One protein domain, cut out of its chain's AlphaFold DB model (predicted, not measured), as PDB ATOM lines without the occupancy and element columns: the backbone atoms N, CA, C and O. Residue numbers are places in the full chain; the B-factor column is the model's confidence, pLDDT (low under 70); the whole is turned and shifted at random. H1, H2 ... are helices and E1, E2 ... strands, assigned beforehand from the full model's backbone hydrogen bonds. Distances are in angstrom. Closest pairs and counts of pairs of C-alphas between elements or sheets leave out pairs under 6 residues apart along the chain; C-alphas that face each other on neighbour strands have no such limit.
ATOM      1  N   TRP A   7      14.808  28.406  41.415       83.69
ATOM      2  CA  TRP A   7      14.946  29.816  41.061       83.69
ATOM      3  C   TRP A   7      13.585  30.457  40.885       83.69
ATOM      4  O   TRP A   7      12.639  29.835  40.405       83.69
ATOM      5  N   GLU A   8      13.542  31.741  41.186       87.06
ATOM      6  CA  GLU A   8      12.429  32.622  40.896       87.06
ATOM      7  C   GLU A   8      12.887  33.691  39.898       87.06
ATOM      8  O   GLU A   8      13.918  34.342  40.098       87.06
ATOM      9  N   LEU A   9      12.134  33.860  38.810       89.62
ATOM     10  CA  LEU A   9      12.313  34.970  37.877       89.62
ATOM     11  C   LEU A   9      11.476  36.147  38.369       89.62
ATOM     12  O   LEU A   9      10.253  36.049  38.442       89.62
ATOM     13  N   ILE A  10      12.135  37.257  38.687       87.81
ATOM     14  CA  ILE A  10      11.480  38.440  39.240       87.81
ATOM     15  C   ILE A  10      11.399  39.522  38.170       87.81
ATOM     16  O   ILE A  10      12.373  39.785  37.463       87.81
ATOM     17  N   LEU A  11      10.223  40.143  38.078       87.56
ATOM     18  CA  LEU A  11       9.916  41.286  37.226       87.56
ATOM     19  C   LEU A  11       9.454  42.439  38.113       87.56
ATOM     20  O   LEU A  11       8.471  42.307  38.839       87.56
ATOM     21  N   GLU A  12      10.144  43.568  38.037       85.94
ATOM     22  CA  GLU A  12       9.819  44.779  38.788       85.94
ATOM     23  C   GLU A  12       9.549  45.915  37.804       85.94
ATOM     24  O   GLU A  12      10.438  46.340  37.070       85.94
ATOM     25  N   ILE A  13       8.303  46.382  37.745       80.44
ATOM     26  CA  ILE A  13       7.912  47.485  36.863       80.44
ATOM     27  C   ILE A  13       8.061  48.784  37.645       80.44
ATOM     28  O   ILE A  13       7.354  49.002  38.630       80.44
ATOM     29  N   TYR A  14       8.949  49.661  37.187       77.31
ATOM     30  CA  TYR A  14       9.114  50.973  37.794       77.31
ATOM     31  C   TYR A  14       8.054  51.926  37.236       77.31
ATOM     32  O   TYR A  14       7.970  52.163  36.030       77.31
ATOM     33  N   LYS A  15       7.220  52.463  38.128       65.00
ATOM     34  CA  LYS A  15       6.245  53.511  37.822       65.00
ATOM     35  C   LYS A  15       6.576  54.718  38.683       65.00
ATOM     36  O   LYS A  15       6.480  54.638  39.904       65.00
ATOM     37  N   THR A  16       6.971  55.825  38.067       53.69
ATOM     38  CA  THR A  16       7.226  57.070  38.796       53.69
ATOM     39  C   THR A  16       6.003  57.980  38.735       53.69
ATOM     40  O   THR A  16       5.436  58.222  37.672       53.69
ATOM     41  N   GLU A  17       5.588  58.505  39.890       53.53
ATOM     42  CA  GLU A  17       4.527  59.522  39.993       53.53
ATOM     43  C   GLU A  17       4.964  60.889  39.426       53.53
ATOM     44  O   GLU A  17       4.130  61.738  39.126       53.53
ATOM     45  N   SER A  18       6.267  61.077  39.198       52.00
ATOM     46  CA  SER A  18       6.867  62.202  38.478       52.00
ATOM     47  C   SER A  18       7.479  61.727  37.156       52.00
ATOM     48  O   SER A  18       8.122  60.677  37.117       52.00
ATOM     49  N   VAL A  19       7.317  62.506  36.085       49.97
ATOM     50  CA  VAL A  19       7.918  62.257  34.763       49.97
ATOM     51  C   VAL A  19       9.447  62.388  34.857       49.97
ATOM     52  O   VAL A  19       9.995  63.453  34.605       49.97
ATOM     53  N   ASN A  20      10.124  61.316  35.259       48.25
ATOM     54  CA  ASN A  20      11.568  61.134  35.113       48.25
ATOM     55  C   ASN A  20      11.830  60.004  34.104       48.25
ATOM     56  O   ASN A  20      10.943  59.199  33.825       48.25
ATOM     57  N   GLU A  21      13.061  59.937  33.589       52.75
ATOM     58  CA  GLU A  21      13.557  59.092  32.480       52.75
ATOM     59  C   GLU A  21      13.343  57.559  32.605       52.75
ATOM     60  O   GLU A  21      13.737  56.824  31.706       52.75
ATOM     61  N   LEU A  22      12.723  57.062  33.685       51.31
ATOM     62  CA  LEU A  22      12.536  55.633  33.991       51.31
ATOM     63  C   LEU A  22      11.065  55.156  33.941       51.31
ATOM     64  O   LEU A  22      10.786  54.009  34.298       51.31
ATOM     65  N   ASP A  23      10.109  56.004  33.532       61.72
ATOM     66  CA  ASP A  23       8.694  55.607  33.391       61.72
ATOM     67  C   ASP A  23       8.564  54.507  32.314       61.72
ATOM     68  O   ASP A  23       8.855  54.729  31.138       61.72
ATOM     69  N   GLY A  24       8.152  53.298  32.713       66.62
ATOM     70  CA  GLY A  24       8.018  52.148  31.806       66.62
ATOM     71  C   GLY A  24       9.258  51.250  31.680       66.62
ATOM     72  O   GLY A  24       9.249  50.313  30.871       66.62
ATOM     73  N   THR A  25      10.297  51.486  32.485       82.19
ATOM     74  CA  THR A  25      11.423  50.555  32.636       82.19
ATOM     75  C   THR A  25      11.019  49.355  33.498       82.19
ATOM     76  O   THR A  25      10.377  49.492  34.541       82.19
ATOM     77  N   VAL A  26      11.427  48.158  33.080       86.50
ATOM     78  CA  VAL A  26      11.217  46.902  33.805       86.50
ATOM     79  C   VAL A  26      12.569  46.352  34.243       86.50
ATOM     80  O   VAL A  26      13.446  46.105  33.415       86.50
ATOM     81  N   GLY A  27      12.743  46.166  35.549       88.19
ATOM     82  CA  GLY A  27      13.838  45.401  36.130       88.19
ATOM     83  C   GLY A  27      13.543  43.907  36.070       88.19
ATOM     84  O   GLY A  27      12.422  43.476  36.333       88.19
ATOM     85  N   ILE A  28      14.550  43.110  35.733       90.12
ATOM     86  CA  ILE A  28      14.429  41.657  35.641       90.12
ATOM     87  C   ILE A  28      15.687  40.975  36.162       90.12
ATOM     88  O   ILE A  28      16.801  41.402  35.857       90.12
ATOM     89  N   TRP A  29      15.517  39.934  36.974       89.69
ATOM     90  CA  TRP A  29      16.625  39.135  37.500       89.69
ATOM     91  C   TRP A  29      16.158  37.753  37.954       89.69
ATOM     92  O   TRP A  29      14.969  37.514  38.162       89.69
ATOM     93  N   LEU A  30      17.117  36.853  38.146       87.56
ATOM     94  CA  LEU A  30      16.907  35.565  38.793       87.56
ATOM     95  C   LEU A  30      17.313  35.628  40.261       87.56
ATOM     96  O   LEU A  30      18.356  36.184  40.613       87.56
ATOM     97  N   ARG A  31      16.511  35.011  41.124       84.06
ATOM     98  CA  ARG A  31      16.825  34.805  42.537       84.06
ATOM     99  C   ARG A  31      16.851  33.313  42.829       84.06
ATOM    100  O   ARG A  31      15.854  32.635  42.606       84.06
ATOM    101  N   GLN A  32      17.977  32.798  43.321       78.62
ATOM    102  CA  GLN A  32      18.035  31.421  43.816       78.62
ATOM    103  C   GLN A  32      17.277  31.350  45.155       78.62
ATOM    104  O   GLN A  32      17.559  32.135  46.059       78.62
ATOM    105  N   ILE A  33      16.310  30.438  45.266       78.12
ATOM    106  CA  ILE A  33      15.470  30.247  46.468       78.12
ATOM    107  C   ILE A  33      15.769  28.932  47.203       78.12
ATOM    108  O   ILE A  33      15.283  28.716  48.311       78.12
ATOM    109  N   GLY A  34      16.614  28.076  46.623       69.38
ATOM    110  CA  GLY A  34      17.119  26.880  47.285       69.38
ATOM    111  C   GLY A  34      18.331  26.276  46.571       69.38
ATOM    112  O   GLY A  34      18.576  26.608  45.409       69.38
ATOM    113  N   PRO A  35      19.091  25.384  47.229       62.00
ATOM    114  CA  PRO A  35      18.856  24.907  48.592       62.00
ATOM    115  C   PRO A  35      19.376  25.851  49.697       62.00
ATOM    116  O   PRO A  35      20.233  26.694  49.465       62.00
ATOM    117  N   ASN A  36      18.774  25.754  50.890       56.97
ATOM    118  CA  ASN A  36      18.973  26.674  52.023       56.97
ATOM    119  C   ASN A  36      20.102  26.246  52.984       56.97
ATOM    120  O   ASN A  36      20.094  26.641  54.152       56.97
ATOM    121  N   THR A  37      21.048  25.406  52.553       57.06
ATOM    122  CA  THR A  37      22.191  25.003  53.387       57.06
ATOM    123  C   THR A  37      23.447  25.819  53.060       57.06
ATOM    124  O   THR A  37      23.545  26.496  52.040       57.06
ATOM    125  N   PHE A  38      24.418  25.809  53.979       48.44
ATOM    126  CA  PHE A  38      25.551  26.748  54.025       48.44
ATOM    127  C   PHE A  38      26.499  26.705  52.798       48.44
ATOM    128  O   PHE A  38      27.334  27.594  52.661       48.44
ATOM    129  N   ASN A  39      26.378  25.709  51.907       51.62
ATOM    130  CA  ASN A  39      27.276  25.458  50.765       51.62
ATOM    131  C   ASN A  39      26.588  25.530  49.380       51.62
ATOM    132  O   ASN A  39      27.127  25.022  48.397       51.62
ATOM    133  N   ASP A  40      25.411  26.153  49.273       57.97
ATOM    134  CA  ASP A  40      24.453  25.818  48.206       57.97
ATOM    135  C   ASP A  40      24.299  26.818  47.053       57.97
ATOM    136  O   ASP A  40      23.470  26.600  46.164       57.97
ATOM    137  N   PHE A  41      25.083  27.897  46.999       60.88
ATOM    138  CA  PHE A  41      25.078  28.736  45.799       60.88
ATOM    139  C   PHE A  41      25.663  27.950  44.630       60.88
ATOM    140  O   PHE A  41      26.836  27.570  44.635       60.88
ATOM    141  N   VAL A  42      24.833  27.693  43.620       67.31
ATOM    142  CA  VAL A  42      25.266  26.951  42.442       67.31
ATOM    143  C   VAL A  42      25.672  27.914  41.342       67.31
ATOM    144  O   VAL A  42      24.975  28.880  41.029       67.31
ATOM    145  N   ASN A  43      26.797  27.611  40.699       70.06
ATOM    146  CA  ASN A  43      27.182  28.322  39.492       70.06
ATOM    147  C   ASN A  43      26.096  28.114  38.434       70.06
ATOM    148  O   ASN A  43      25.892  27.004  37.936       70.06
ATOM    149  N   THR A  44      25.399  29.196  38.110       74.56
ATOM    150  CA  THR A  44      24.236  29.172  37.233       74.56
ATOM    151  C   THR A  44      24.545  29.964  35.975       74.56
ATOM    152  O   THR A  44      24.822  31.162  36.026       74.56
ATOM    153  N   LYS A  45      24.494  29.293  34.827       79.75
ATOM    154  CA  LYS A  45      24.409  29.969  33.537       79.75
ATOM    155  C   LYS A  45      22.943  30.223  33.234       79.75
ATOM    156  O   LYS A  45      22.104  29.356  33.451       79.75
ATOM    157  N   TYR A  46      22.637  31.402  32.717       85.31
ATOM    158  CA  TYR A  46      21.271  31.746  32.350       85.31
ATOM    159  C   TYR A  46      21.225  32.606  31.093       85.31
ATOM    160  O   TYR A  46      22.196  33.290  30.740       85.31
ATOM    161  N   LYS A  47      20.067  32.579  30.436       88.44
ATOM    162  CA  LYS A  47      19.677  33.518  29.385       88.44
ATOM    163  C   LYS A  47      18.230  33.923  29.602       88.44
ATOM    164  O   LYS A  47      17.361  33.063  29.701       88.44
ATOM    165  N   ILE A  48      17.988  35.224  29.621       90.38
ATOM    166  CA  ILE A  48      16.664  35.818  29.733       90.38
ATOM    167  C   ILE A  48      16.396  36.592  28.447       90.38
ATOM    168  O   ILE A  48      17.209  37.423  28.033       90.38
ATOM    169  N   TYR A  49      15.277  36.300  27.798       89.69
ATOM    170  CA  TYR A  49      14.889  36.935  26.542       89.69
ATOM    171  C   TYR A  49      13.368  37.030  26.421       89.69
ATOM    172  O   TYR A  49      12.627  36.285  27.062       89.69
ATOM    173  N   ALA A  50      12.902  37.936  25.568       90.19
ATOM    174  CA  ALA A  50      11.500  38.049  25.186       90.19
ATOM    175  C   ALA A  50      11.295  37.676  23.716       90.19
ATOM    176  O   ALA A  50      12.242  37.628  22.924       90.19
ATOM    177  N   ILE A  51      10.040  37.428  23.337       83.00
ATOM    178  CA  ILE A  51       9.639  37.288  21.935       83.00
ATOM    179  C   ILE A  51       8.743  38.462  21.553       83.00
ATOM    180  O   ILE A  51       7.652  38.618  22.094       83.00
ATOM    181  N   LYS A  52       9.181  39.242  20.563       84.56
ATOM    182  CA  LYS A  52       8.420  40.339  19.957       84.56
ATOM    183  C   LYS A  52       8.277  40.087  18.464       84.56
ATOM    184  O   LYS A  52       9.275  39.920  17.770       84.56
ATOM    185  N   ASN A  53       7.045  40.067  17.951       82.62
ATOM    186  CA  ASN A  53       6.754  39.839  16.526       82.62
ATOM    187  C   ASN A  53       7.476  38.596  15.961       82.62
ATOM    188  O   ASN A  53       8.118  38.664  14.914       82.62
ATOM    189  N   PHE A  54       7.418  37.479  16.697       81.81
ATOM    190  CA  PHE A  54       8.102  36.213  16.379       81.81
ATOM    191  C   PHE A  54       9.640  36.286  16.330       81.81
ATOM    192  O   PHE A  54      10.286  35.345  15.875       81.81
ATOM    193  N   LYS A  55      10.247  37.373  16.821       84.75
ATOM    194  CA  LYS A  55      11.699  37.540  16.928       84.75
ATOM    195  C   LYS A  55      12.141  37.561  18.385       84.75
ATOM    196  O   LYS A  55      11.471  38.135  19.240       84.75
ATOM    197  N   ARG A  56      13.291  36.945  18.648       90.06
ATOM    198  CA  ARG A  56      13.944  36.941  19.959       90.06
ATOM    199  C   ARG A  56      14.584  38.302  20.238       90.06
ATOM    200  O   ARG A  56      15.311  38.819  19.394       90.06
ATOM    201  N   VAL A  57      14.330  38.836  21.427       89.62
ATOM    202  CA  VAL A  57      14.960  40.041  21.980       89.62
ATOM    203  C   VAL A  57      15.702  39.618  23.244       89.62
ATOM    204  O   VAL A  57      15.070  39.280  24.243       89.62
ATOM    205  N   ASP A  58      17.034  39.561  23.184       89.81
ATOM    206  CA  ASP A  58      17.859  39.200  24.342       89.81
ATOM    207  C   ASP A  58      17.827  40.319  25.389       89.81
ATOM    208  O   ASP A  58      18.006  41.488  25.053       89.81
ATOM    209  N   ILE A  59      17.611  39.952  26.654       87.44
ATOM    210  CA  ILE A  59      17.512  40.900  27.771       87.44
ATOM    211  C   ILE A  59      18.735  40.789  28.683       87.44
ATOM    212  O   ILE A  59      19.354  41.793  29.015       87.44
ATOM    213  N   SER A  60      19.093  39.570  29.093       87.00
ATOM    214  CA  SER A  60      20.218  39.334  30.004       87.00
ATOM    215  C   SER A  60      20.816  37.942  29.811       87.00
ATOM    216  O   SER A  60      20.138  37.005  29.380       87.00
ATOM    217  N   ARG A  61      22.105  37.789  30.121       85.44
ATOM    218  CA  ARG A  61      22.821  36.509  30.063       85.44
ATOM    219  C   ARG A  61      23.960  36.475  31.071       85.44
ATOM    220  O   ARG A  61      24.653  37.472  31.247       85.44
ATOM    221  N   SER A  62      24.225  35.293  31.623       80.81
ATOM    222  CA  SER A  62      25.371  35.068  32.514       80.81
ATOM    223  C   SER A  62      26.703  35.434  31.846       80.81
ATOM    224  O   SER A  62      26.910  35.139  30.660       80.81
ATOM    225  N   THR A  63      27.622  36.039  32.608       65.94
ATOM    226  CA  THR A  63      28.872  36.624  32.075       65.94
ATOM    227  C   THR A  63      30.170  35.892  32.455       65.94
ATOM    228  O   THR A  63      31.253  36.448  32.297       65.94
ATOM    229  N   ASN A  64      30.115  34.642  32.932       58.62
ATOM    230  CA  ASN A  64      31.252  33.905  33.535       58.62
ATOM    231  C   ASN A  64      31.906  34.608  34.748       58.62
ATOM    232  O   ASN A  64      32.902  34.116  35.275       58.62
ATOM    233  N   LYS A  65      31.371  35.748  35.198       60.16
ATOM    234  CA  LYS A  65      31.788  36.449  36.414       60.16
ATOM    235  C   LYS A  65      30.911  36.007  37.583       60.16
ATOM    236  O   LYS A  65      29.785  35.562  37.382       60.16
ATOM    237  N   LEU A  66      31.438  36.126  38.799       56.88
ATOM    238  CA  LEU A  66      30.678  35.847  40.014       56.88
ATOM    239  C   LEU A  66      29.588  36.923  40.167       56.88
ATOM    240  O   LEU A  66      29.904  38.103  40.318       56.88
ATOM    241  N   GLU A  67      28.321  36.531  40.077       64.06
ATOM    242  CA  GLU A  67      27.171  37.441  40.148       64.06
ATOM    243  C   GLU A  67      26.478  37.346  41.519       64.06
ATOM    244  O   GLU A  67      26.546  36.317  42.198       64.06
ATOM    245  N   ASN A  68      25.812  38.426  41.941       65.25
ATOM    246  CA  ASN A  68      25.040  38.448  43.184       65.25
ATOM    247  C   ASN A  68      23.868  37.462  43.086       65.25
ATOM    248  O   ASN A  68      22.947  37.672  42.307       65.25
ATOM    249  N   GLN A  69      23.870  36.425  43.918       65.81
ATOM    250  CA  GLN A  69      22.887  35.338  43.866       65.81
ATOM    251  C   GLN A  69      21.470  35.753  44.320       65.81
ATOM    252  O   GLN A  69      20.499  35.059  44.024       65.81
ATOM    253  N   GLN A  70      21.325  36.905  44.993       65.62
ATOM    254  CA  GLN A  70      20.020  37.481  45.355       65.62
ATOM    255  C   GLN A  70      19.388  38.311  44.224       65.62
ATOM    256  O   GLN A  70      18.168  38.487  44.205       65.62
ATOM    257  N   LYS A  71      20.210  38.828  43.299       74.44
ATOM    258  CA  LYS A  71      19.801  39.602  42.114       74.44
ATOM    259  C   LYS A  71      20.632  39.204  40.888       74.44
ATOM    260  O   LYS A  71      21.303  40.039  40.277       74.44
ATOM    261  N   MET A  72      20.638  37.915  40.562       79.31
ATOM    262  CA  MET A  72      21.501  37.367  39.519       79.31
ATOM    263  C   MET A  72      21.016  37.826  38.147       79.31
ATOM    264  O   MET A  72      19.830  37.725  37.831       79.31
ATOM    265  N   GLY A  73      21.931  38.355  37.337       74.31
ATOM    266  CA  GLY A  73      21.592  38.886  36.024       74.31
ATOM    267  C   GLY A  73      20.662  40.076  36.000       74.31
ATOM    268  O   GLY A  73      20.005  40.275  34.977       74.31
ATOM    269  N   PHE A  74      20.619  40.855  37.088       85.62
ATOM    270  CA  PHE A  74      19.852  42.091  37.120       85.62
ATOM    271  C   PHE A  74      20.130  42.936  35.883       85.62
ATOM    272  O   PHE A  74      21.267  43.295  35.578       85.62
ATOM    273  N   SER A  75      19.067  43.207  35.146       85.44
ATOM    274  CA  SER A  75      19.081  44.011  33.939       85.44
ATOM    275  C   SER A  75      17.783  44.791  33.860       85.44
ATOM    276  O   SER A  75      16.778  44.429  34.472       85.44
ATOM    277  N   THR A  76      17.813  45.880  33.109       87.50
ATOM    278  CA  THR A  76      16.652  46.730  32.871       87.50
ATOM    279  C   THR A  76      16.394  46.814  31.379       87.50
ATOM    280  O   THR A  76      17.339  46.958  30.604       87.50
ATOM    281  N   PHE A  77      15.131  46.755  30.977       85.31
ATOM    282  CA  PHE A  77      14.704  46.986  29.597       85.31
ATOM    283  C   PHE A  77      13.458  47.871  29.584       85.31
ATOM    284  O   PHE A  77      12.725  47.924  30.575       85.31
ATOM    285  N   ASN A  78      13.197  48.571  28.481       84.19
ATOM    286  CA  ASN A  78      11.962  49.336  28.348       84.19
ATOM    287  C   ASN A  78      10.860  48.434  27.812       84.19
ATOM    288  O   ASN A  78      11.091  47.620  26.918       84.19
ATOM    289  N   LEU A  79       9.632  48.593  28.310       80.38
ATOM    290  CA  LEU A  79       8.517  47.748  27.878       80.38
ATOM    291  C   LEU A  79       8.331  47.780  26.347       80.38
ATOM    292  O   LEU A  79       8.103  46.741  25.724       80.38
ATOM    293  N   GLY A  80       8.545  48.945  25.725       76.50
ATOM    294  CA  GLY A  80       8.518  49.120  24.272       76.50
ATOM    295  C   GLY A  80       9.537  48.283  23.488       76.50
ATOM    296  O   GLY A  80       9.315  48.030  22.303       76.50
ATOM    297  N   ASP A  81      10.604  47.787  24.114       81.31
ATOM    298  CA  ASP A  81      11.600  46.930  23.459       81.31
ATOM    299  C   ASP A  81      11.045  45.522  23.204       81.31
ATOM    300  O   ASP A  81      11.371  44.890  22.197       81.31
ATOM    301  N   VAL A  82      10.137  45.056  24.069       82.44
ATOM    302  CA  VAL A  82       9.636  43.672  24.074       82.44
ATOM    303  C   VAL A  82       8.166  43.540  23.682       82.44
ATOM    304  O   VAL A  82       7.731  42.448  23.323       82.44
ATOM    305  N   ILE A  83       7.408  44.639  23.674       82.81
ATOM    306  CA  ILE A  83       6.024  44.669  23.191       82.81
ATOM    307  C   ILE A  83       5.824  45.804  22.182       82.81
ATOM    308  O   ILE A  83       6.514  46.823  22.201       82.81
ATOM    309  N   SER A  84       4.911  45.608  21.235       77.94
ATOM    310  CA  SER A  84       4.530  46.645  20.275       77.94
ATOM    311  C   SER A  84       3.491  47.574  20.913       77.94
ATOM    312  O   SER A  84       2.545  47.105  21.542       77.94
ATOM    313  N   SER A  85       3.656  48.888  20.764       73.50
ATOM    314  CA  SER A  85       2.644  49.862  21.186       73.50
ATOM    315  C   SER A  85       1.450  49.856  20.241       73.50
ATOM    316  O   SER A  85       1.634  49.728  19.030       73.50
ATOM    317  N   LYS A  86       0.241  50.055  20.776       66.75
ATOM    318  CA  LYS A  86      -0.984  50.098  19.968       66.75
ATOM    319  C   LYS A  86      -1.311  51.516  19.498       66.75
ATOM    320  O   LYS A  86      -1.606  51.692  18.327       66.75
ATOM    321  N   HIS A  87      -1.231  52.508  20.390       69.25
ATOM    322  CA  HIS A  87      -1.439  53.931  20.092       69.25
ATOM    323  C   HIS A  87      -0.773  54.824  21.156       69.25
ATOM    324  O   HIS A  87      -0.548  54.394  22.291       69.25
ATOM    325  N   GLU A  88      -0.473  56.067  20.785       68.69
ATOM    326  CA  GLU A  88      -0.056  57.133  21.701       68.69
ATOM    327  C   GLU A  88      -1.304  57.817  22.278       68.69
ATOM    328  O   GLU A  88      -2.235  58.164  21.549       68.69
ATOM    329  N   SER A  89      -1.366  57.946  23.602       70.94
ATOM    330  CA  SER A  89      -2.445  58.653  24.285       70.94
ATOM    331  C   SER A  89      -2.356  60.158  24.022       70.94
ATOM    332  O   SER A  89      -1.298  60.690  23.698       70.94
ATOM    333  N   SER A  90      -3.459  60.878  24.228       70.75
ATOM    334  CA  SER A  90      -3.551  62.332  24.029       70.75
ATOM    335  C   SER A  90      -2.584  63.156  24.891       70.75
ATOM    336  O   SER A  90      -2.385  64.338  24.627       70.75
ATOM    337  N   ASN A  91      -1.978  62.545  25.911       69.75
ATOM    338  CA  ASN A  91      -0.968  63.135  26.788       69.75
ATOM    339  C   ASN A  91       0.477  62.702  26.456       69.75
ATOM    340  O   ASN A  91       1.366  62.913  27.278       69.75
ATOM    341  N   GLY A  92       0.710  62.062  25.303       66.19
ATOM    342  CA  GLY A  92       2.030  61.583  24.877       66.19
ATOM    343  C   GLY A  92       2.489  60.279  25.540       66.19
ATOM    344  O   GLY A  92       3.634  59.867  25.369       66.19
ATOM    345  N   LYS A  93       1.632  59.606  26.327       67.88
ATOM    346  CA  LYS A  93       1.960  58.295  26.914       67.88
ATOM    347  C   LYS A  93       1.646  57.158  25.946       67.88
ATOM    348  O   LYS A  93       0.521  57.035  25.464       67.88
ATOM    349  N   MET A  94       2.614  56.272  25.726       66.31
ATOM    350  CA  MET A  94       2.422  55.068  24.913       66.31
ATOM    351  C   MET A  94       1.552  54.043  25.647       66.31
ATOM    352  O   MET A  94       1.836  53.684  26.790       66.31
ATOM    353  N   ILE A  95       0.507  53.546  24.980       67.88
ATOM    354  CA  ILE A  95      -0.344  52.471  25.502       67.88
ATOM    355  C   ILE A  95       0.055  51.153  24.835       67.88
ATOM    356  O   ILE A  95       0.037  51.011  23.605       67.88
ATOM    357  N   TYR A  96       0.401  50.177  25.669       71.31
ATOM    358  CA  TYR A  96       0.738  48.818  25.267       71.31
ATOM    359  C   TYR A  96      -0.417  47.884  25.636       71.31
ATOM    360  O   TYR A  96      -0.887  47.899  26.772       71.31
ATOM    361  N   GLU A  97      -0.883  47.077  24.687       68.19
ATOM    362  CA  GLU A  97      -1.969  46.115  24.891       68.19
ATOM    363  C   GLU A  97      -1.570  44.787  24.239       68.19
ATOM    364  O   GLU A  97      -1.178  44.762  23.071       68.19
ATOM    365  N   GLY A  98      -1.632  43.692  24.998       72.00
ATOM    366  CA  GLY A  98      -1.228  42.360  24.548       72.00
ATOM    367  C   GLY A  98      -0.474  41.576  25.621       72.00
ATOM    368  O   GLY A  98      -0.364  42.011  26.766       72.00
ATOM    369  N   SER A  99       0.054  40.416  25.235       77.56
ATOM    370  CA  SER A  99       0.824  39.539  26.124       77.56
ATOM    371  C   SER A  99       2.321  39.678  25.863       77.56
ATOM    372  O   SER A  99       2.760  39.622  24.714       77.56
ATOM    373  N   VAL A 100       3.111  39.802  26.931       81.69
ATOM    374  CA  VAL A 100       4.572  39.669  26.873       81.69
ATOM    375  C   VAL A 100       4.940  38.250  27.279       81.69
ATOM    376  O   VAL A 100       4.548  37.789  28.350       81.69
ATOM    377  N   PHE A 101       5.713  37.567  26.440       83.00
ATOM    378  CA  PHE A 101       6.269  36.256  26.759       83.00
ATOM    379  C   PHE A 101       7.744  36.415  27.106       83.00
ATOM    380  O   PHE A 101       8.548  36.790  26.248       83.00
ATOM    381  N   ILE A 102       8.083  36.134  28.362       88.38
ATOM    382  CA  ILE A 102       9.456  36.144  28.863       88.38
ATOM    383  C   ILE A 102       9.895  34.703  29.069       88.38
ATOM    384  O   ILE A 102       9.198  33.909  29.697       88.38
ATOM    385  N   PHE A 103      11.064  34.385  28.534       87.19
ATOM    386  CA  PHE A 103      11.676  33.075  28.627       87.19
ATOM    387  C   PHE A 103      12.963  33.184  29.428       87.19
ATOM    388  O   PHE A 103      13.741  34.127  29.263       87.19
ATOM    389  N   CYS A 104      13.188  32.190  30.280       88.62
ATOM    390  CA  CYS A 104      14.414  32.053  31.037       88.62
ATOM    391  C   CYS A 104      14.947  30.628  30.890       88.62
ATOM    392  O   CYS A 104      14.328  29.672  31.349       88.62
ATOM    393  N   GLU A 105      16.106  30.500  30.255       85.38
ATOM    394  CA  GLU A 105      16.871  29.255  30.199       85.38
ATOM    395  C   GLU A 105      17.875  29.258  31.355       85.38
ATOM    396  O   GLU A 105      18.613  30.233  31.515       85.38
ATOM    397  N   VAL A 106      17.921  28.179  32.139       80.75
ATOM    398  CA  VAL A 106      18.834  28.025  33.282       80.75
ATOM    399  C   VAL A 106      19.615  26.723  33.135       80.75
ATOM    400  O   VAL A 106      19.032  25.654  32.969       80.75
ATOM    401  N   GLU A 107      20.939  26.808  33.213       73.81
ATOM    402  CA  GLU A 107      21.854  25.671  33.210       73.81
ATOM    403  C   GLU A 107      22.707  25.709  34.482       73.81
ATOM    404  O   GLU A 107      23.341  26.714  34.812       73.81
ATOM    405  N   ILE A 108      22.732  24.592  35.206       71.62
ATOM    406  CA  ILE A 108      23.424  24.486  36.487       71.62
ATOM    407  C   ILE A 108      24.771  23.818  36.258       71.62
ATOM    408  O   ILE A 108      24.833  22.626  35.948       71.62
ATOM    409  N   ALA A 109      25.860  24.533  36.516       62.91
ATOM    410  CA  ALA A 109      27.155  23.903  36.717       62.91
ATOM    411  C   ALA A 109      27.186  23.351  38.147       62.91
ATOM    412  O   ALA A 109      27.733  23.968  39.061       62.91
ATOM    413  N   ARG A 110      26.541  22.198  38.369       60.69
ATOM    414  CA  ARG A 110      26.621  21.526  39.670       60.69
ATOM    415  C   ARG A 110      28.079  21.147  39.900       60.69
ATOM    416  O   ARG A 110      28.616  20.304  39.183       60.69
ATOM    417  N   HIS A 111      28.712  21.748  40.906       63.09
ATOM    418  CA  HIS A 111      29.895  21.138  41.495       63.09
ATOM    419  C   HIS A 111      29.465  19.736  41.932       63.09
ATOM    420  O   HIS A 111      28.543  19.591  42.733       63.09
ATOM    421  N   ASN A 112      30.044  18.710  41.316       69.19
ATOM    422  CA  ASN A 112      29.772  17.330  41.672       69.19
ATOM    423  C   ASN A 112      30.916  16.879  42.589       69.19
ATOM    424  O   ASN A 112      31.923  16.379  42.080       69.19
TER     425      ASN A 112
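What this domain is: This is residues 7 to 112 of the 262 residues of the protein "BTB domain-containing protein" of Meloidogyne hapla (UniProt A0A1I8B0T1). Two three-stranded antiparallel sheets, E4 E3 E8 and E1 E2 E5, stand face to face as a sandwich with their strands crossed at 36 degrees, and a small hairpin, E6 and E7, lies past one end of it. The short helix H1 sits at that same end, between the sandwich and the hairpin. The printed part has 106 residues with one named helix and eight named strands, in the order E1 E2 E3 E4 E5 H1 E6 E7 E8; the class is mostly strand. The whole is loose, with a radius of gyration of the C-alphas of 16.5 A, and elongated, spanning 58 by 33 by 20 A.

How they stand to each other: Begin with the strongly twisted sheet of E4, residues 55 to 61, E3, residues 43 to 52, and E8, residues 101 to 109, in that order. In the hairpin E3 and E4, look for N 57 and O 50, 2.8 A apart; E3 and E8 are antiparallel at 163 degrees, with N 47 and O 105 at 3.0 A. Facing it is the sheet of E1, residues 7 to 13, E2, residues 25 to 34, and E5, residues 72 to 78, in that order. In the hairpin E1 and E2, N 10 and O 29 are 2.9 A apart; E2 and E5 are antiparallel at 160 degrees, with N 28 and O 75 at 2.9 A. Between the sheets, the closest C-alphas of E4 and E5 are those of Ser 60 and Gly 73, 6.2 A apart. H1, residues 79 to 82, only grazes the sheet E4 E3 E8, and its Val 82 has its C-alpha 5.4 A from that of Lys 52 in E3. H1 is too short for any O i to N i+4 pair; its one O i to N i+3 pair is within hydrogen-bond range. In the hairpin of E6, residues 85 to 88, and E7, residues 94 to 96, N 86 and O 95 are 3.0 A apart. E6 is apart from E1, E2, E3, E4, E5 and E8.

Where its parts are: Find C-alpha 43 at (27.182, 28.322, 39.492); from there E3 runs 29.6 A to C-alpha 52. E2 runs 28.4 A and E8 26.2 A, the latter ending at C-alpha 109 at (27.155, 23.903, 36.717). E1 starts at C-alpha 7 at (14.946, 29.816, 41.061) and is 19.5 A long; E5 is 18.9 A and E4 17.2 A. E6, H1 and E7 are shorter.

The domain as a whole: The two C-alphas farthest apart, those of Ser 90 and Asn 112, are 58.7 A apart. The printed part has no cut. The link from E1 to E2, with 11 residues, is long. The mean pLDDT of the printed part is 74.6; look for values under 70 at, among others, residues 15 to 24, 34 to 42 and 63 to 70.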